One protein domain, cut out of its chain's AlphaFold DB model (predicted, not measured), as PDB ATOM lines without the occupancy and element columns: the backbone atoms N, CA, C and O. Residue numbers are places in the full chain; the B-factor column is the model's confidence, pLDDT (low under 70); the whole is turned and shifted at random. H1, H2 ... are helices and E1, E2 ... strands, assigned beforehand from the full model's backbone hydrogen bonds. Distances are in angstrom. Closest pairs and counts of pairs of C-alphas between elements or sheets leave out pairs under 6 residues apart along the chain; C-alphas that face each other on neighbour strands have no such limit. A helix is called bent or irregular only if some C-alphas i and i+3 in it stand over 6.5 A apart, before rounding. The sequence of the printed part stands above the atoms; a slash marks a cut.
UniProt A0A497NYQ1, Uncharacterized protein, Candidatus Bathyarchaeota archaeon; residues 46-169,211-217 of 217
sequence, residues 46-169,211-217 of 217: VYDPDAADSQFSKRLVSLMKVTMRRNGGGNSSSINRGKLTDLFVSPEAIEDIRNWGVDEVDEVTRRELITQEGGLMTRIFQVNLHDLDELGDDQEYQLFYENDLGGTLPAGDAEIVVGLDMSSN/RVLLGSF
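AT A GLANCE: This is residues 46 to 169 and 211 to 217 of the 217 residues of an uncharacterized protein of Candidatus Bathyarchaeota archaeon (UniProt A0A497NYQ1). A small, strongly twisted slab of four strands has one long helix, H1, laid slantwise over one face, above E3 and E4. The short helices H2 and H3 lead away from the E1 and E2 part of the sheet, and H4 lies far from H3, near the beginning of E3. The printed part has 131 residues, with the order H1 E1 H2 H3 E2 H4 E3 E4; the sheet is mixed, in the order E2 E1 E3 E4. The class is mixed, helices and strands, though only 59 residues are in named elements. The whole is compact, with a radius of gyration of the C-alphas of 15.1 A and spans of 40 by 38 by 28 A.

IN THESE COORDINATES: After residues 46 to 57, which hold no named element, find C-alpha 58 at (10.458, -13.256, 44.986); from there H1, residues 58 to 71, runs 20.2 A. E1 is residues 86 to 89, H2 residues 91 to 98, and H3 residues 107 to 115, 12.0 A long. Find C-alpha 127 at (2.451, -6.336, 49.042), where E2, residues 127 to 131, begins its 13.1 A. H4 is residues 140 to 148, neither bent nor irregular, but only just: C-alphas 145 and 148 are 6.2 A apart. E3, residues 160 to 164, is 13.3 A long, and E4, residues 212 to 216, is 13.6 A long and ends at C-alpha 216, (2.986, -22.932, 47.829).

HOW THE PARTS SIT: Start at edge strand E2, parallel to E1, and look at N 87 and O 128, 2.8 A apart. E1 and E3 are antiparallel, with N 88 and O 162 at 2.8 A; E3 and edge strand E4 are antiparallel too, with N 163 and O 213 at 2.8 A. H1 is on the sheet at a height of 9.4 A, and its closest C-alphas to E4 are those of Met 68 and Leu 213, 7.0 A. On the local plane H1 stands at 50 degrees to E3, slantwise to the strands. H1 and H2 with the sheet make two layers, helices on one face of a sheet. H2 and H3, a helical hairpin, only just touch, with 3 pairs of C-alphas within 8 A; the closest are those of Arg 98 and Leu 113, 5.8 A. Their tilt of 37 degrees is only just steep, opposite ways. E1, H2, H3 and E2 form a strand-helix-strand unit, two parallel neighbour strands with helices between, with a right-handed crossover. H4 is only just not on the sheet, with 4 pairs of C-alphas within 10 A; its closest C-alphas to E3 are those of Gln 142 and Ile 160, 6.7 A. In H1, H2, H3 and H4 every O i to N i+4 pair is within hydrogen-bond range.

THE WHOLE: The two C-alphas farthest apart, those of Val 108 and Asp 148, are 43.5 A apart. Residues 170 to 210 are not printed, and C-alphas 169 and 211 are 10.7 A apart across the cut. The links H1 to E1, H3 to E2 and H4 to E3 are long. The mean pLDDT of the printed part is 82.0; look for values under 70 at residues 72 to 80 and 116 to 122.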
ATOM      1  N   VAL A  46      -0.807 -21.261  43.358       90.31
ATOM      2  CA  VAL A  46       0.308 -20.602  42.667       90.31
ATOM      3  C   VAL A  46       1.624 -21.032  43.289       90.31
ATOM      4  O   VAL A  46       1.850 -20.777  44.459       90.31
ATOM      5  N   TYR A  47       2.510 -21.597  42.486       91.44
ATOM      6  CA  TYR A  47       3.844 -22.011  42.910       91.44
ATOM      7  C   TYR A  47       4.884 -21.523  41.902       91.44
ATOM      8  O   TYR A  47       4.536 -21.112  40.783       91.44
ATOM      9  N   ASP A  48       6.155 -21.540  42.292       88.75
ATOM     10  CA  ASP A  48       7.266 -21.188  41.414       88.75
ATOM     11  C   ASP A  48       8.078 -22.434  41.026       88.75
ATOM     12  O   ASP A  48       8.873 -22.908  41.825       88.75
ATOM     13  N   PRO A  49       7.947 -22.961  39.793       85.50
ATOM     14  CA  PRO A  49       8.611 -24.207  39.397       85.50
ATOM     15  C   PRO A  49      10.138 -24.102  39.268       85.50
ATOM     16  O   PRO A  49      10.790 -25.119  39.058       85.50
ATOM     17  N   ASP A  50      10.691 -22.885  39.306       85.25
ATOM     18  CA  ASP A  50      12.133 -22.640  39.201       85.25
ATOM     19  C   ASP A  50      12.784 -22.376  40.580       85.25
ATOM     20  O   ASP A  50      13.986 -22.107  40.636       85.25
ATOM     21  N   ALA A  51      12.010 -22.406  41.673       83.81
ATOM     22  CA  ALA A  51      12.532 -22.278  43.032       83.81
ATOM     23  C   ALA A  51      13.223 -23.578  43.482       83.81
ATOM     24  O   ALA A  51      12.938 -24.659  42.966       83.81
ATOM     25  N   ALA A  52      14.170 -23.464  44.417       84.06
ATOM     26  CA  ALA A  52      14.689 -24.633  45.119       84.06
ATOM     27  C   ALA A  52      13.630 -25.165  46.096       84.06
ATOM     28  O   ALA A  52      12.777 -24.397  46.537       84.06
ATOM     29  N   ASP A  53      13.716 -26.454  46.426       84.81
ATOM     30  CA  ASP A  53      12.780 -27.124  47.335       84.81
ATOM     31  C   ASP A  53      12.601 -26.331  48.646       84.81
ATOM     32  O   ASP A  53      13.591 -25.966  49.290       84.81
ATOM     33  N   SER A  54      11.342 -26.095  49.024       81.88
ATOM     34  CA  SER A  54      10.925 -25.407  50.253       81.88
ATOM     35  C   SER A  54      11.417 -23.959  50.383       81.88
ATOM     36  O   SER A  54      11.567 -23.473  51.501       81.88
ATOM     37  N   GLN A  55      11.727 -23.272  49.271       85.94
ATOM     38  CA  GLN A  55      12.301 -21.925  49.309       85.94
ATOM     39  C   GLN A  55      11.311 -20.833  48.890       85.94
ATOM     40  O   GLN A  55      10.869 -20.751  47.736       85.94
ATOM     41  N   PHE A  56      11.106 -19.853  49.774       85.81
ATOM     42  CA  PHE A  56      10.302 -18.680  49.444       85.81
ATOM     43  C   PHE A  56      11.012 -17.745  48.444       85.81
ATOM     44  O   PHE A  56      11.985 -17.042  48.754       85.81
ATOM     45  N   SER A  57      10.490 -17.687  47.215       87.00
ATOM     46  CA  SER A  57      11.065 -16.900  46.117       87.00
ATOM     47  C   SER A  57      10.351 -15.553  45.893       87.00
ATOM     48  O   SER A  57       9.136 -15.401  46.031       87.00
ATOM     49  N   LYS A  58      11.081 -14.528  45.431       86.06
ATOM     50  CA  LYS A  58      10.458 -13.256  44.986       86.06
ATOM     51  C   LYS A  58       9.526 -13.439  43.803       86.06
ATOM     52  O   LYS A  58       8.568 -12.679  43.616       86.06
ATOM     53  N   ARG A  59       9.858 -14.399  42.946       87.31
ATOM     54  CA  ARG A  59       9.085 -14.682  41.750       87.31
ATOM     55  C   ARG A  59       7.726 -15.258  42.127       87.31
ATOM     56  O   ARG A  59       6.758 -14.847  41.493       87.31
ATOM     57  N   LEU A  60       7.615 -16.041  43.202       87.75
ATOM     58  CA  LEU A  60       6.332 -16.462  43.765       87.75
ATOM     59  C   LEU A  60       5.425 -15.261  44.067       87.75
ATOM     60  O   LEU A  60       4.311 -15.186  43.548       87.75
ATOM     61  N   VAL A  61       5.929 -14.249  44.787       87.94
ATOM     62  CA  VAL A  61       5.167 -13.015  45.078       87.94
ATOM     63  C   VAL A  61       4.716 -12.321  43.786       87.94
ATOM     64  O   VAL A  61       3.574 -11.869  43.665       87.94
ATOM     65  N   SER A  62       5.591 -12.249  42.782       88.56
ATOM     66  CA  SER A  62       5.257 -11.669  41.474       88.56
ATOM     67  C   SER A  62       4.172 -12.468  40.736       88.56
ATOM     68  O   SER A  62       3.211 -11.885  40.219       88.56
ATOM     69  N   LEU A  63       4.277 -13.799  40.727       90.00
ATOM     70  CA  LEU A  63       3.302 -14.701  40.117       90.00
ATOM     71  C   LEU A  63       1.946 -14.588  40.812       90.00
ATOM     72  O   LEU A  63       0.938 -14.389  40.133       90.00
ATOM     73  N   MET A  64       1.911 -14.588  42.147       87.94
ATOM     74  CA  MET A  64       0.681 -14.403  42.917       87.94
ATOM     75  C   MET A  64      -0.001 -13.075  42.575       87.94
ATOM     76  O   MET A  64      -1.209 -13.042  42.332       87.94
ATOM     77  N   LYS A  65       0.755 -11.978  42.423       88.19
ATOM     78  CA  LYS A  65       0.196 -10.690  41.969       88.19
ATOM     79  C   LYS A  65      -0.431 -10.772  40.580       88.19
ATOM     80  O   LYS A  65      -1.493 -10.184  40.346       88.19
ATOM     81  N   VAL A  66       0.234 -11.429  39.630       88.94
ATOM     82  CA  VAL A  66      -0.267 -11.556  38.254       88.94
ATOM     83  C   VAL A  66      -1.510 -12.438  38.221       88.94
ATOM     84  O   VAL A  66      -2.513 -12.041  37.621       88.94
ATOM     85  N   THR A  67      -1.483 -13.575  38.913       87.25
ATOM     86  CA  THR A  67      -2.614 -14.500  39.022       87.25
ATOM     87  C   THR A  67      -3.813 -13.822  39.674       87.25
ATOM     88  O   THR A  67      -4.920 -13.892  39.137       87.25
ATOM     89  N   MET A  68      -3.594 -13.053  40.745       85.62
ATOM     90  CA  MET A  68      -4.652 -12.293  41.408       85.62
ATOM     91  C   MET A  68      -5.299 -11.262  40.477       85.62
ATOM     92  O   MET A  68      -6.523 -11.171  40.385       85.62
ATOM     93  N   ARG A  69      -4.490 -10.530  39.699       84.00
ATOM     94  CA  ARG A  69      -4.998  -9.546  38.726       84.00
ATOM     95  C   ARG A  69      -5.707 -10.180  37.535       84.00
ATOM     96  O   ARG A  69      -6.588  -9.536  36.970       84.00
ATOM     97  N   ARG A  70      -5.297 -11.377  37.109       81.50
ATOM     98  CA  ARG A  70      -5.898 -12.090  35.972       81.50
ATOM     99  C   ARG A  70      -7.231 -12.726  36.355       81.50
ATOM    100  O   ARG A  70      -8.178 -12.645  35.579       81.50
ATOM    101  N   ASN A  71      -7.308 -13.293  37.554       77.81
ATOM    102  CA  ASN A  71      -8.485 -14.015  38.031       77.81
ATOM    103  C   ASN A  71      -9.473 -13.135  38.815       77.81
ATOM    104  O   ASN A  71     -10.608 -13.549  39.026       77.81
ATOM    105  N   GLY A  72      -9.085 -11.917  39.211       68.12
ATOM    106  CA  GLY A  72      -9.981 -10.949  39.855       68.12
ATOM    107  C   GLY A  72     -11.049 -10.346  38.928       68.12
ATOM    108  O   GLY A  72     -12.012  -9.756  39.409       68.12
ATOM    109  N   GLY A  73     -10.918 -10.519  37.607       65.81
ATOM    110  CA  GLY A  73     -11.848  -9.968  36.617       65.81
ATOM    111  C   GLY A  73     -11.723  -8.448  36.418       65.81
ATOM    112  O   GLY A  73     -11.119  -7.729  37.213       65.81
ATOM    113  N   GLY A  74     -12.284  -7.953  35.311       60.81
ATOM    114  CA  GLY A  74     -12.270  -6.529  34.948       60.81
ATOM    115  C   GLY A  74     -11.167  -6.117  33.960       60.81
ATOM    116  O   GLY A  74     -10.177  -6.814  33.740       60.81
ATOM    117  N   ASN A  75     -11.362  -4.962  33.323       64.75
ATOM    118  CA  ASN A  75     -10.424  -4.319  32.392       64.75
ATOM    119  C   ASN A  75      -9.635  -3.187  33.096       64.75
ATOM    120  O   ASN A  75      -9.782  -2.973  34.300       64.75
ATOM    121  N   SER A  76      -8.775  -2.447  32.379       61.88
ATOM    122  CA  SER A  76      -7.939  -1.405  33.010       61.88
ATOM    123  C   SER A  76      -8.724  -0.244  33.642       61.88
ATOM    124  O   SER A  76      -8.146   0.472  34.455       61.88
ATOM    125  N   SER A  77     -10.012  -0.083  33.319       64.19
ATOM    126  CA  SER A  77     -10.904   0.950  33.860       64.19
ATOM    127  C   SER A  77     -11.853   0.450  34.957       64.19
ATOM    128  O   SER A  77     -12.676   1.220  35.449       64.19
ATOM    129  N   SER A  78     -11.759  -0.821  35.360       64.44
ATOM    130  CA  SER A  78     -12.607  -1.380  36.418       64.44
ATOM    131  C   SER A  78     -12.176  -0.869  37.799       64.44
ATOM    132  O   SER A  78     -11.011  -0.992  38.176       64.44
ATOM    133  N   ILE A  79     -13.128  -0.302  38.548       64.69
ATOM    134  CA  ILE A  79     -12.910   0.331  39.864       64.69
ATOM    135  C   ILE A  79     -12.458  -0.703  40.913       64.69
ATOM    136  O   ILE A  79     -11.525  -0.439  41.667       64.69
ATOM    137  N   ASN A  80     -13.034  -1.910  40.883       64.88
ATOM    138  CA  ASN A  80     -12.713  -3.011  41.800       64.88
ATOM    139  C   ASN A  80     -11.848  -4.061  41.102       64.88
ATOM    140  O   ASN A  80     -12.275  -5.185  40.845       64.88
ATOM    141  N   ARG A  81     -10.637  -3.662  40.712       71.50
ATOM    142  CA  ARG A  81      -9.670  -4.601  40.144       71.50
ATOM    143  C   ARG A  81      -9.010  -5.394  41.266       71.50
ATOM    144  O   ARG A  81      -8.387  -4.771  42.120       71.50
ATOM    145  N   GLY A  82      -9.046  -6.723  41.170       74.12
ATOM    146  CA  GLY A  82      -8.340  -7.605  42.100       74.12
ATOM    147  C   GLY A  82      -6.849  -7.268  42.186       74.12
ATOM    148  O   GLY A  82      -6.155  -7.203  41.160       74.12
ATOM    149  N   LYS A  83      -6.357  -7.011  43.397       83.44
ATOM    150  CA  LYS A  83      -4.955  -6.704  43.702       83.44
ATOM    151  C   LYS A  83      -4.532  -7.515  44.917       83.44
ATOM    152  O   LYS A  83      -5.219  -7.522  45.919       83.44
ATOM    153  N   LEU A  84      -3.369  -8.147  44.850       86.69
ATOM    154  CA  LEU A  84      -2.765  -8.711  46.053       86.69
ATOM    155  C   LEU A  84      -2.259  -7.546  46.918       86.69
ATOM    156  O   LEU A  84      -1.414  -6.782  46.441       86.69
ATOM    157  N   THR A  85      -2.816  -7.372  48.117       88.06
ATOM    158  CA  THR A  85      -2.424  -6.301  49.054       88.06
ATOM    159  C   THR A  85      -1.594  -6.845  50.202       88.06
ATOM    160  O   THR A  85      -0.587  -6.235  50.560       88.06
ATOM    161  N   ASP A  86      -1.984  -8.005  50.721       90.31
ATOM    162  CA  ASP A  86      -1.404  -8.618  51.907       90.31
ATOM    163  C   ASP A  86      -1.150 -10.098  51.634       90.31
ATOM    164  O   ASP A  86      -1.893 -10.754  50.897       90.31
ATOM    165  N   LEU A  87      -0.057 -10.604  52.187       90.69
ATOM    166  CA  LEU A  87       0.393 -11.970  52.020       90.69
ATOM    167  C   LEU A  87       0.869 -12.480  53.380       90.69
ATOM    168  O   LEU A  87       1.703 -11.851  54.026       90.69
ATOM    169  N   PHE A  88       0.279 -13.586  53.811       90.94
ATOM    170  CA  PHE A  88       0.532 -14.222  55.094       90.94
ATOM    171  C   PHE A  88       1.391 -15.453  54.872       90.94
ATOM    172  O   PHE A  88       1.023 -16.319  54.073       90.94
ATOM    173  N   VAL A  89       2.534 -15.479  55.541       90.44
ATOM    174  CA  VAL A  89       3.596 -16.474  55.373       90.44
ATOM    175  C   VAL A  89       3.997 -17.056  56.714       90.44
ATOM    176  O   VAL A  89       3.776 -16.437  57.753       90.44
ATOM    177  N   SER A  90       4.620 -18.223  56.666       90.62
ATOM    178  CA  SER A  90       5.339 -18.804  57.787       90.62
ATOM    179  C   SER A  90       6.537 -17.924  58.211       90.62
ATOM    180  O   SER A  90       7.075 -17.149  57.402       90.62
ATOM    181  N   PRO A  91       6.988 -18.010  59.473       86.69
ATOM    182  CA  PRO A  91       8.254 -17.422  59.910       86.69
ATOM    183  C   PRO A  91       9.464 -17.927  59.106       86.69
ATOM    184  O   PRO A  91      10.405 -17.168  58.866       86.69
ATOM    185  N   GLU A  92       9.424 -19.173  58.642       87.19
ATOM    186  CA  GLU A  92      10.437 -19.823  57.812       87.19
ATOM    187  C   GLU A  92      10.651 -19.060  56.495       87.19
ATOM    188  O   GLU A  92      11.783 -18.701  56.158       87.19
ATOM    189  N   ALA A  93       9.567 -18.663  55.820       85.69
ATOM    190  CA  ALA A  93       9.640 -17.806  54.636       85.69
ATOM    191  C   ALA A  93      10.281 -16.436  54.914       85.69
ATOM    192  O   ALA A  93      10.925 -15.856  54.033       85.69
ATOM    193  N   ILE A  94      10.127 -15.882  56.121       84.00
ATOM    194  CA  ILE A  94      10.796 -14.626  56.489       84.00
ATOM    195  C   ILE A  94      12.301 -14.840  56.676       84.00
ATOM    196  O   ILE A  94      13.093 -13.980  56.271       84.00
ATOM    197  N   GLU A  95      12.721 -15.972  57.236       83.12
ATOM    198  CA  GLU A  95      14.143 -16.324  57.321       83.12
ATOM    199  C   GLU A  95      14.761 -16.550  55.933       83.12
ATOM    200  O   GLU A  95      15.873 -16.081  55.665       83.12
ATOM    201  N   ASP A  96      14.015 -17.130  54.995       84.00
ATOM    202  CA  ASP A  96      14.436 -17.232  53.595       84.00
ATOM    203  C   ASP A  96      14.646 -15.863  52.941       84.00
ATOM    204  O   ASP A  96      15.647 -15.642  52.249       84.00
ATOM    205  N   ILE A  97      13.746 -14.907  53.205       82.62
ATOM    206  CA  ILE A  97      13.878 -13.518  52.740       82.62
ATOM    207  C   ILE A  97      15.162 -12.880  53.286       82.62
ATOM    208  O   ILE A  97      15.846 -12.136  52.570       82.62
ATOM    209  N   ARG A  98      15.524 -13.170  54.541       77.69
ATOM    210  CA  ARG A  98      16.769 -12.676  55.155       77.69
ATOM    211  C   ARG A  98      18.019 -13.274  54.517       77.69
ATOM    212  O   ARG A  98      19.061 -12.617  54.509       77.69
ATOM    213  N   ASN A  99      17.920 -14.472  53.949       80.38
ATOM    214  CA  ASN A  99      19.025 -15.162  53.289       80.38
ATOM    215  C   ASN A  99      19.185 -14.802  51.795       80.38
ATOM    216  O   ASN A  99      20.007 -15.388  51.088       80.38
ATOM    217  N   TRP A 100      18.435 -13.827  51.272       82.44
ATOM    218  CA  TRP A 100      18.580 -13.423  49.875       82.44
ATOM    219  C   TRP A 100      19.945 -12.784  49.565       82.44
ATOM    220  O   TRP A 100      20.445 -11.894  50.260       82.44
ATOM    221  N   GLY A 101      20.546 -13.245  48.463       77.75
ATOM    222  CA  GLY A 101      21.878 -12.847  48.011       77.75
ATOM    223  C   GLY A 101      21.966 -11.435  47.416       77.75
ATOM    224  O   GLY A 101      20.971 -10.736  47.241       77.75
ATOM    225  N   VAL A 102      23.188 -11.024  47.060       72.94
ATOM    226  CA  VAL A 102      23.478  -9.706  46.446       72.94
ATOM    227  C   VAL A 102      22.882  -9.575  45.042       72.94
ATOM    228  O   VAL A 102      22.529  -8.477  44.621       72.94
ATOM    229  N   ASP A 103      22.752 -10.691  44.327       78.19
ATOM    230  CA  ASP A 103      22.132 -10.723  42.995       78.19
ATOM    231  C   ASP A 103      20.624 -10.443  43.064       78.19
ATOM    232  O   ASP A 103      19.996 -10.023  42.094       78.19
ATOM    233  N   GLU A 104      20.058 -10.655  44.248       76.38
ATOM    234  CA  GLU A 104      18.642 -10.617  44.528       76.38
ATOM    235  C   GLU A 104      18.250  -9.280  45.177       76.38
ATOM    236  O   GLU A 104      17.294  -8.623  44.749       76.38
ATOM    237  N   VAL A 105      18.936  -8.880  46.244       76.88
ATOM    238  CA  VAL A 105      18.634  -7.671  47.023       76.88
ATOM    239  C   VAL A 105      19.862  -6.772  47.047       76.88
ATOM    240  O   VAL A 105      20.987  -7.240  47.217       76.88
ATOM    241  N   ASP A 106      19.649  -5.464  46.915       81.25
ATOM    242  CA  ASP A 106      20.734  -4.501  47.039       81.25
ATOM    243  C   ASP A 106      21.315  -4.481  48.463       81.25
ATOM    244  O   ASP A 106      20.675  -4.843  49.453       81.25
ATOM    245  N   GLU A 107      22.559  -4.026  48.586       76.56
ATOM    246  CA  GLU A 107      23.296  -4.086  49.848       76.56
ATOM    247  C   GLU A 107      22.647  -3.269  50.981       76.56
ATOM    248  O   GLU A 107      22.767  -3.646  52.151       76.56
ATOM    249  N   VAL A 108      21.936  -2.179  50.659       79.19
ATOM    250  CA  VAL A 108      21.287  -1.321  51.661       79.19
ATOM    251  C   VAL A 108      20.061  -2.018  52.238       79.19
ATOM    252  O   VAL A 108      19.984  -2.169  53.458       79.19
ATOM    253  N   THR A 109      19.163  -2.515  51.383       77.00
ATOM    254  CA  THR A 109      17.973  -3.260  51.824       77.00
ATOM    255  C   THR A 109      18.362  -4.539  52.559       77.00
ATOM    256  O   THR A 109      17.779  -4.870  53.586       77.00
ATOM    257  N   ARG A 110      19.413  -5.238  52.114       74.75
ATOM    258  CA  ARG A 110      19.906  -6.434  52.811       74.75
ATOM    259  C   ARG A 110      20.415  -6.119  54.217       74.75
ATOM    260  O   ARG A 110      20.165  -6.879  55.148       74.75
ATOM    261  N   ARG A 111      21.117  -4.996  54.400       75.25
ATOM    262  CA  ARG A 111      21.527  -4.560  55.741       75.25
ATOM    263  C   ARG A 111      20.308  -4.296  56.619       75.25
ATOM    264  O   ARG A 111      20.337  -4.668  57.785       75.25
ATOM    265  N   GLU A 112      19.258  -3.681  56.085       77.44
ATOM    266  CA  GLU A 112      18.013  -3.451  56.831       77.44
ATOM    267  C   GLU A 112      17.339  -4.771  57.228       77.44
ATOM    268  O   GLU A 112      17.016  -4.939  58.400       77.44
ATOM    269  N   LEU A 113      17.256  -5.740  56.308       73.25
ATOM    270  CA  LEU A 113      16.709  -7.078  56.573       73.25
ATOM    271  C   LEU A 113      17.475  -7.844  57.667       73.25
ATOM    272  O   LEU A 113      16.855  -8.537  58.466       73.25
ATOM    273  N   ILE A 114      18.806  -7.717  57.717       71.94
ATOM    274  CA  ILE A 114      19.654  -8.421  58.699       71.94
ATOM    275  C   ILE A 114      19.702  -7.699  60.056       71.94
ATOM    276  O   ILE A 114      19.853  -8.341  61.092       71.94
ATOM    277  N   THR A 115      19.645  -6.363  60.072       73.19
ATOM    278  CA  THR A 115      19.880  -5.572  61.299       73.19
ATOM    279  C   THR A 115      18.611  -5.177  62.046       73.19
ATOM    280  O   THR A 115      18.714  -4.741  63.194       73.19
ATOM    281  N   GLN A 116      17.430  -5.317  61.438       66.19
ATOM    282  CA  GLN A 116      16.161  -5.078  62.125       66.19
ATOM    283  C   GLN A 116      15.688  -6.319  62.888       66.19
ATOM    284  O   GLN A 116      15.472  -7.386  62.321       66.19
ATOM    285  N   GLU A 117      15.495  -6.148  64.195       55.44
ATOM    286  CA  GLU A 117      14.932  -7.157  65.088       55.44
ATOM    287  C   GLU A 117      13.399  -7.034  65.126       55.44
ATOM    288  O   GLU A 117      12.879  -5.997  65.533       55.44
ATOM    289  N   GLY A 118      12.702  -8.106  64.733       52.00
ATOM    290  CA  GLY A 118      11.268  -8.320  64.969       52.00
ATOM    291  C   GLY A 118      10.293  -7.478  64.131       52.00
ATOM    292  O   GLY A 118      10.390  -6.255  64.058       52.00
ATOM    293  N   GLY A 119       9.283  -8.138  63.550       53.09
ATOM    294  CA  GLY A 119       8.072  -7.472  63.049       53.09
ATOM    295  C   GLY A 119       8.291  -6.540  61.860       53.09
ATOM    296  O   GLY A 119       7.665  -5.481  61.756       53.09
ATOM    297  N   LEU A 120       9.191  -6.910  60.954       49.78
ATOM    298  CA  LEU A 120       9.283  -6.238  59.672       49.78
ATOM    299  C   LEU A 120       7.996  -6.573  58.911       49.78
ATOM    300  O   LEU A 120       7.855  -7.667  58.369       49.78
ATOM    301  N   MET A 121       7.075  -5.606  58.844       55.19
ATOM    302  CA  MET A 121       6.076  -5.518  57.775       55.19
ATOM    303  C   MET A 121       6.846  -5.351  56.464       55.19
ATOM    304  O   MET A 121       6.974  -4.249  55.916       55.19
ATOM    305  N   THR A 122       7.464  -6.444  56.019       67.81
ATOM    306  CA  THR A 122       8.341  -6.465  54.863       67.81
ATOM    307  C   THR A 122       7.431  -6.219  53.684       67.81
ATOM    308  O   THR A 122       6.488  -6.962  53.429       67.81
ATOM    309  N   ARG A 123       7.641  -5.106  52.992       77.19
ATOM    310  CA  ARG A 123       6.842  -4.788  51.818       77.19
ATOM    311  C   ARG A 123       7.611  -5.196  50.582       77.19
ATOM    312  O   ARG A 123       8.561  -4.521  50.194       77.19
ATOM    313  N   ILE A 124       7.149  -6.245  49.912       78.88
ATOM    314  CA  ILE A 124       7.766  -6.740  48.680       78.88
ATOM    315  C   ILE A 124       6.811  -6.490  47.525       78.88
ATOM    316  O   ILE A 124       5.636  -6.839  47.567       78.88
ATOM    317  N   PHE A 125       7.291  -5.799  46.490       81.44
ATOM    318  CA  PHE A 125       6.474  -5.397  45.342       81.44
ATOM    319  C   PHE A 125       5.151  -4.697  45.723       81.44
ATOM    320  O   PHE A 125       4.153  -4.871  45.028       81.44
ATOM    321  N   GLN A 126       5.131  -3.873  46.777       81.69
ATOM    322  CA  GLN A 126       3.918  -3.210  47.302       81.69
ATOM    323  C   GLN A 126       2.871  -4.149  47.933       81.69
ATOM    324  O   GLN A 126       1.739  -3.722  48.138       81.69
ATOM    325  N   VAL A 127       3.242  -5.390  48.246       85.25
ATOM    326  CA  VAL A 127       2.451  -6.336  49.042       85.25
ATOM    327  C   VAL A 127       3.019  -6.339  50.456       85.25
ATOM    328  O   VAL A 127       4.241  -6.362  50.602       85.25
ATOM    329  N   ASN A 128       2.167  -6.266  51.477       87.56
ATOM    330  CA  ASN A 128       2.616  -6.380  52.864       87.56
ATOM    331  C   ASN A 128       2.745  -7.860  53.232       87.56
ATOM    332  O   ASN A 128       1.798  -8.617  53.019       87.56
ATOM    333  N   LEU A 129       3.896  -8.250  53.769       87.31
ATOM    334  CA  LEU A 129       4.094  -9.560  54.376       87.31
ATOM    335  C   LEU A 129       3.745  -9.508  55.860       87.31
ATOM    336  O   LEU A 129       4.162  -8.579  56.554       87.31
ATOM    337  N   HIS A 130       3.013 -10.521  56.305       88.44
ATOM    338  CA  HIS A 130       2.696 -10.787  57.704       88.44
ATOM    339  C   HIS A 130       3.133 -12.218  58.022       88.44
ATOM    340  O   HIS A 130       2.812 -13.129  57.259       88.44
ATOM    341  N   ASP A 131       3.854 -12.406  59.120       86.25
ATOM    342  CA  ASP A 131       4.155 -13.720  59.680       86.25
ATOM    343  C   ASP A 131       2.953 -14.286  60.436       86.25
ATOM    344  O   ASP A 131       2.268 -13.580  61.180       86.25
ATOM    345  N   LEU A 132       2.718 -15.582  60.253       86.69
ATOM    346  CA  LEU A 132       1.846 -16.396  61.086       86.69
ATOM    347  C   LEU A 132       2.553 -17.705  61.398       86.69
ATOM    348  O   LEU A 132       2.825 -18.496  60.496       86.69
ATOM    349  N   ASP A 133       2.794 -17.939  62.684       85.31
ATOM    350  CA  ASP A 133       3.475 -19.135  63.181       85.31
ATOM    351  C   ASP A 133       2.710 -20.425  62.823       85.31
ATOM    352  O   ASP A 133       3.290 -21.503  62.752       85.31
ATOM    353  N   GLU A 134       1.400 -20.333  62.574       85.94
ATOM    354  CA  GLU A 134       0.542 -21.471  62.242       85.94
ATOM    355  C   GLU A 134       0.582 -21.904  60.757       85.94
ATOM    356  O   GLU A 134      -0.054 -22.906  60.416       85.94
ATOM    357  N   LEU A 135       1.293 -21.177  59.876       82.94
ATOM    358  CA  LEU A 135       1.367 -21.421  58.418       82.94
ATOM    359  C   LEU A 135       2.632 -22.175  57.931       82.94
ATOM    360  O   LEU A 135       2.929 -22.127  56.741       82.94
ATOM    361  N   GLY A 136       3.365 -22.868  58.805       83.81
ATOM    362  CA  GLY A 136       4.562 -23.651  58.438       83.81
ATOM    363  C   GLY A 136       4.321 -25.152  58.209       83.81
ATOM    364  O   GLY A 136       3.213 -25.660  58.415       83.81
ATOM    365  N   ASP A 137       5.386 -25.873  57.846       85.25
ATOM    366  CA  ASP A 137       5.368 -27.341  57.744       85.25
ATOM    367  C   ASP A 137       4.957 -27.987  59.086       85.25
ATOM    368  O   ASP A 137       5.345 -27.540  60.175       85.25
ATOM    369  N   ASP A 138       4.108 -29.013  59.012       86.25
ATOM    370  CA  ASP A 138       3.474 -29.684  60.156       86.25
ATOM    371  C   ASP A 138       2.686 -28.763  61.132       86.25
ATOM    372  O   ASP A 138       2.345 -29.181  62.247       86.25
ATOM    373  N   GLN A 139       2.352 -27.521  60.750       89.50
ATOM    374  CA  GLN A 139       1.568 -26.600  61.590       89.50
ATOM    375  C   GLN A 139       0.050 -26.725  61.378       89.50
ATOM    376  O   GLN A 139      -0.433 -27.333  60.425       89.50
ATOM    377  N   GLU A 140      -0.735 -26.144  62.293       88.38
ATOM    378  CA  GLU A 140      -2.196 -26.319  62.368       88.38
ATOM    379  C   GLU A 140      -2.919 -25.978  61.052       88.38
ATOM    380  O   GLU A 140      -3.732 -26.776  60.577       88.38
ATOM    381  N   TYR A 141      -2.607 -24.841  60.422       89.94
ATOM    382  CA  TYR A 141      -3.307 -24.417  59.203       89.94
ATOM    383  C   TYR A 141      -2.850 -25.189  57.958       89.94
ATOM    384  O   TYR A 141      -3.667 -25.430  57.064       89.94
ATOM    385  N   GLN A 142      -1.591 -25.635  57.922       86.88
ATOM    386  CA  GLN A 142      -1.081 -26.528  56.880       86.88
ATOM    387  C   GLN A 142      -1.753 -27.902  56.962       86.88
ATOM    388  O   GLN A 142      -2.314 -28.397  55.982       86.88
ATOM    389  N   LEU A 143      -1.792 -28.491  58.159       90.62
ATOM    390  CA  LEU A 143      -2.440 -29.778  58.393       90.62
ATOM    391  C   LEU A 143      -3.936 -29.728  58.073       90.62
ATOM    392  O   LEU A 143      -4.466 -30.706  57.547       90.62
ATOM    393  N   PHE A 144      -4.610 -28.609  58.347       89.94
ATOM    394  CA  PHE A 144      -6.004 -28.400  57.949       89.94
ATOM    395  C   PHE A 144      -6.171 -28.376  56.418       89.94
ATOM    396  O   PHE A 144      -7.089 -29.000  55.879       89.94
ATOM    397  N   TYR A 145      -5.270 -27.696  55.699       89.88
ATOM    398  CA  TYR A 145      -5.267 -27.674  54.235       89.88
ATOM    399  C   TYR A 145      -5.089 -29.080  53.638       89.88
ATOM    400  O   TYR A 145      -5.858 -29.475  52.758       89.88
ATOM    401  N   GLU A 146      -4.128 -29.859  54.132       90.50
ATOM    402  CA  GLU A 146      -3.816 -31.180  53.574       90.50
ATOM    403  C   GLU A 146      -4.804 -32.269  54.008       90.50
ATOM    404  O   GLU A 146      -5.334 -33.004  53.172       90.50
ATOM    405  N   ASN A 147      -5.076 -32.380  55.311       92.00
ATOM    406  CA  ASN A 147      -5.796 -33.526  55.869       92.00
ATOM    407  C   ASN A 147      -7.316 -33.365  55.814       92.00
ATOM    408  O   ASN A 147      -8.019 -34.338  55.532       92.00
ATOM    409  N   ASP A 148      -7.828 -32.160  56.084       90.38
ATOM    410  CA  ASP A 148      -9.273 -31.919  56.173       90.38
ATOM    411  C   ASP A 148      -9.855 -31.410  54.850       90.38
ATOM    412  O   ASP A 148     -10.940 -31.833  54.442       90.38
ATOM    413  N   LEU A 149      -9.138 -30.516  54.162       90.00
ATOM    414  CA  LEU A 149      -9.580 -29.957  52.880       90.00
ATOM    415  C   LEU A 149      -9.106 -30.765  51.663       90.00
ATOM    416  O   LEU A 149      -9.648 -30.580  50.571       90.00
ATOM    417  N   GLY A 150      -8.140 -31.675  51.833       87.31
ATOM    418  CA  GLY A 150      -7.604 -32.507  50.752       87.31
ATOM    419  C   GLY A 150      -6.773 -31.726  49.731       87.31
ATOM    420  O   GLY A 150      -6.696 -32.126  48.565       87.31
ATOM    421  N   GLY A 151      -6.202 -30.594  50.141       86.38
ATOM    422  CA  GLY A 151      -5.277 -29.815  49.335       86.38
ATOM    423  C   GLY A 151      -3.995 -30.597  49.053       86.38
ATOM    424  O   GLY A 151      -3.520 -31.367  49.881       86.38
ATOM    425  N   THR A 152      -3.431 -30.412  47.863       88.06
ATOM    426  CA  THR A 152      -2.170 -31.056  47.469       88.06
ATOM    427  C   THR A 152      -1.123 -30.002  47.175       88.06
ATOM    428  O   THR A 152      -1.417 -29.047  46.451       88.06
ATOM    429  N   LEU A 153       0.089 -30.207  47.680       87.75
ATOM    430  CA  LEU A 153       1.250 -29.407  47.325       87.75
ATOM    431  C   LEU A 153       1.979 -29.986  46.096       87.75
ATOM    432  O   LEU A 153       2.005 -31.210  45.909       87.75
ATOM    433  N   PRO A 154       2.544 -29.136  45.222       86.38
ATOM    434  CA  PRO A 154       3.492 -29.548  44.197       86.38
ATOM    435  C   PRO A 154       4.720 -30.231  44.811       86.38
ATOM    436  O   PRO A 154       5.092 -29.981  45.950       86.38
ATOM    437  N   ALA A 155       5.366 -31.110  44.047       83.06
ATOM    438  CA  ALA A 155       6.570 -31.783  44.521       83.06
ATOM    439  C   ALA A 155       7.716 -30.775  44.715       83.06
ATOM    440  O   ALA A 155       8.053 -30.074  43.764       83.06
ATOM    441  N   GLY A 156       8.321 -30.775  45.905       82.19
ATOM    442  CA  GLY A 156       9.385 -29.840  46.291       82.19
ATOM    443  C   GLY A 156       8.894 -28.709  47.195       82.19
ATOM    444  O   GLY A 156       9.697 -28.175  47.951       82.19
ATOM    445  N   ASP A 157       7.590 -28.424  47.191       87.25
ATOM    446  CA  ASP A 157       6.980 -27.436  48.082       87.25
ATOM    447  C   ASP A 157       6.600 -28.108  49.412       87.25
ATOM    448  O   ASP A 157       6.116 -29.247  49.422       87.25
ATOM    449  N   ALA A 158       6.797 -27.401  50.523       87.50
ATOM    450  CA  ALA A 158       6.471 -27.870  51.872       87.50
ATOM    451  C   ALA A 158       5.459 -26.965  52.591       87.50
ATOM    452  O   ALA A 158       4.770 -27.420  53.500       87.50
ATOM    453  N   GLU A 159       5.322 -25.702  52.175       89.44
ATOM    454  CA  GLU A 159       4.550 -24.709  52.923       89.44
ATOM    455  C   GLU A 159       3.516 -24.003  52.040       89.44
ATOM    456  O   GLU A 159       3.704 -23.819  50.833       89.44
ATOM    457  N   ILE A 160       2.396 -23.587  52.644       91.06
ATOM    458  CA  ILE A 160       1.399 -22.739  51.981       91.06
ATOM    459  C   ILE A 160       1.579 -21.267  52.342       91.06
ATOM    460  O   ILE A 160       1.961 -20.882  53.441       91.06
ATOM    461  N   VAL A 161       1.177 -20.414  51.409       91.75
ATOM    462  CA  VAL A 161       1.089 -18.968  51.595       91.75
ATOM    463  C   VAL A 161      -0.317 -18.488  51.259       91.75
ATOM    464  O   VAL A 161      -0.897 -18.862  50.234       91.75
ATOM    465  N   VAL A 162      -0.876 -17.614  52.100       91.88
ATOM    466  CA  VAL A 162      -2.229 -17.071  51.904       91.88
ATOM    467  C   VAL A 162      -2.147 -15.616  51.456       91.88
ATOM    468  O   VAL A 162      -1.740 -14.726  52.196       91.88
ATOM    469  N   GLY A 163      -2.563 -15.348  50.223       91.62
ATOM    470  CA  GLY A 163      -2.663 -14.009  49.655       91.62
ATOM    471  C   GLY A 163      -4.082 -13.452  49.733       91.62
ATOM    472  O   GLY A 163      -5.022 -14.087  49.252       91.62
ATOM    473  N   LEU A 164      -4.243 -12.238  50.260       90.31
ATOM    474  CA  LEU A 164      -5.534 -11.556  50.371       90.31
ATOM    475  C   LEU A 164      -5.561 -10.238  49.580       90.31
ATOM    476  O   LEU A 164      -4.561  -9.527  49.434       90.31
ATOM    477  N   ASP A 165      -6.749  -9.900  49.076       87.50
ATOM    478  CA  ASP A 165      -7.084  -8.555  48.603       87.50
ATOM    479  C   ASP A 165      -7.973  -7.842  49.626       87.50
ATOM    480  O   ASP A 165      -9.187  -8.056  49.680       87.50
ATOM    481  N   MET A 166      -7.355  -6.970  50.420       83.31
ATOM    482  CA  MET A 166      -8.017  -6.132  51.423       83.31
ATOM    483  C   MET A 166      -8.307  -4.715  50.911       83.31
ATOM    484  O   MET A 166      -8.607  -3.813  51.691       83.31
ATOM    485  N   SER A 167      -8.232  -4.472  49.598       80.75
ATOM    486  CA  SER A 167      -8.479  -3.133  49.044       80.75
ATOM    487  C   SER A 167      -9.919  -2.649  49.233       80.75
ATOM    488  O   SER A 167     -10.169  -1.443  49.231       80.75
ATOM    489  N   SER A 168     -10.868  -3.571  49.410       73.19
ATOM    490  CA  SER A 168     -12.245  -3.257  49.789       73.19
ATOM    491  C   SER A 168     -12.747  -4.199  50.891       73.19
ATOM    492  O   SER A 168     -12.541  -5.409  50.841       73.19
ATOM    493  N   ASN A 169     -13.395  -3.627  51.911       73.56
ATOM    494  CA  ASN A 169     -13.845  -4.320  53.130       73.56
ATOM    495  C   ASN A 169     -15.216  -5.010  52.972       73.56
ATOM    496  O   ASN A 169     -16.045  -4.979  53.876       73.56
ATOM    497  N   ARG A 211     -10.951 -13.080  46.082       86.19
ATOM    498  CA  ARG A 211     -10.095 -12.226  46.909       86.19
ATOM    499  C   ARG A 211      -9.135 -12.979  47.823       86.19
ATOM    500  O   ARG A 211      -8.326 -12.331  48.476       86.19
ATOM    501  N   VAL A 212      -9.174 -14.309  47.801       89.94
ATOM    502  CA  VAL A 212      -8.232 -15.187  48.505       89.94
ATOM    503  C   VAL A 212      -7.451 -15.984  47.478       89.94
ATOM    504  O   VAL A 212      -8.054 -16.579  46.593       89.94
ATOM    505  N   LEU A 213      -6.130 -16.010  47.549       91.06
ATOM    506  CA  LEU A 213      -5.283 -16.815  46.676       91.06
ATOM    507  C   LEU A 213      -4.349 -17.654  47.537       91.06
ATOM    508  O   LEU A 213      -3.709 -17.108  48.426       91.06
ATOM    509  N   LEU A 214      -4.245 -18.944  47.240       92.38
ATOM    510  CA  LEU A 214      -3.243 -19.797  47.861       92.38
ATOM    511  C   LEU A 214      -2.022 -19.886  46.952       92.38
ATOM    512  O   LEU A 214      -2.138 -19.927  45.720       92.38
ATOM    513  N   GLY A 215      -0.854 -19.901  47.568       91.31
ATOM    514  CA  GLY A 215       0.371 -20.331  46.926       91.31
ATOM    515  C   GLY A 215       1.076 -21.390  47.751       91.31
ATOM    516  O   GLY A 215       0.676 -21.649  48.885       91.31
ATOM    517  N   SER A 216       2.106 -21.979  47.166       92.44
ATOM    518  CA  SER A 216       2.986 -22.932  47.829       92.44
ATOM    519  C   SER A 216       4.443 -22.660  47.480       92.44
ATOM    520  O   SER A 216       4.719 -22.022  46.452       92.44
ATOM    521  N   PHE A 217       5.338 -23.082  48.371       89.19
ATOM    522  CA  PHE A 217       6.784 -22.997  48.203       89.19
ATOM    523  C   PHE A 217       7.515 -24.063  49.005       89.19
ATOM    524  O   PHE A 217       6.913 -24.676  49.919       89.19
TER     525      PHE A 217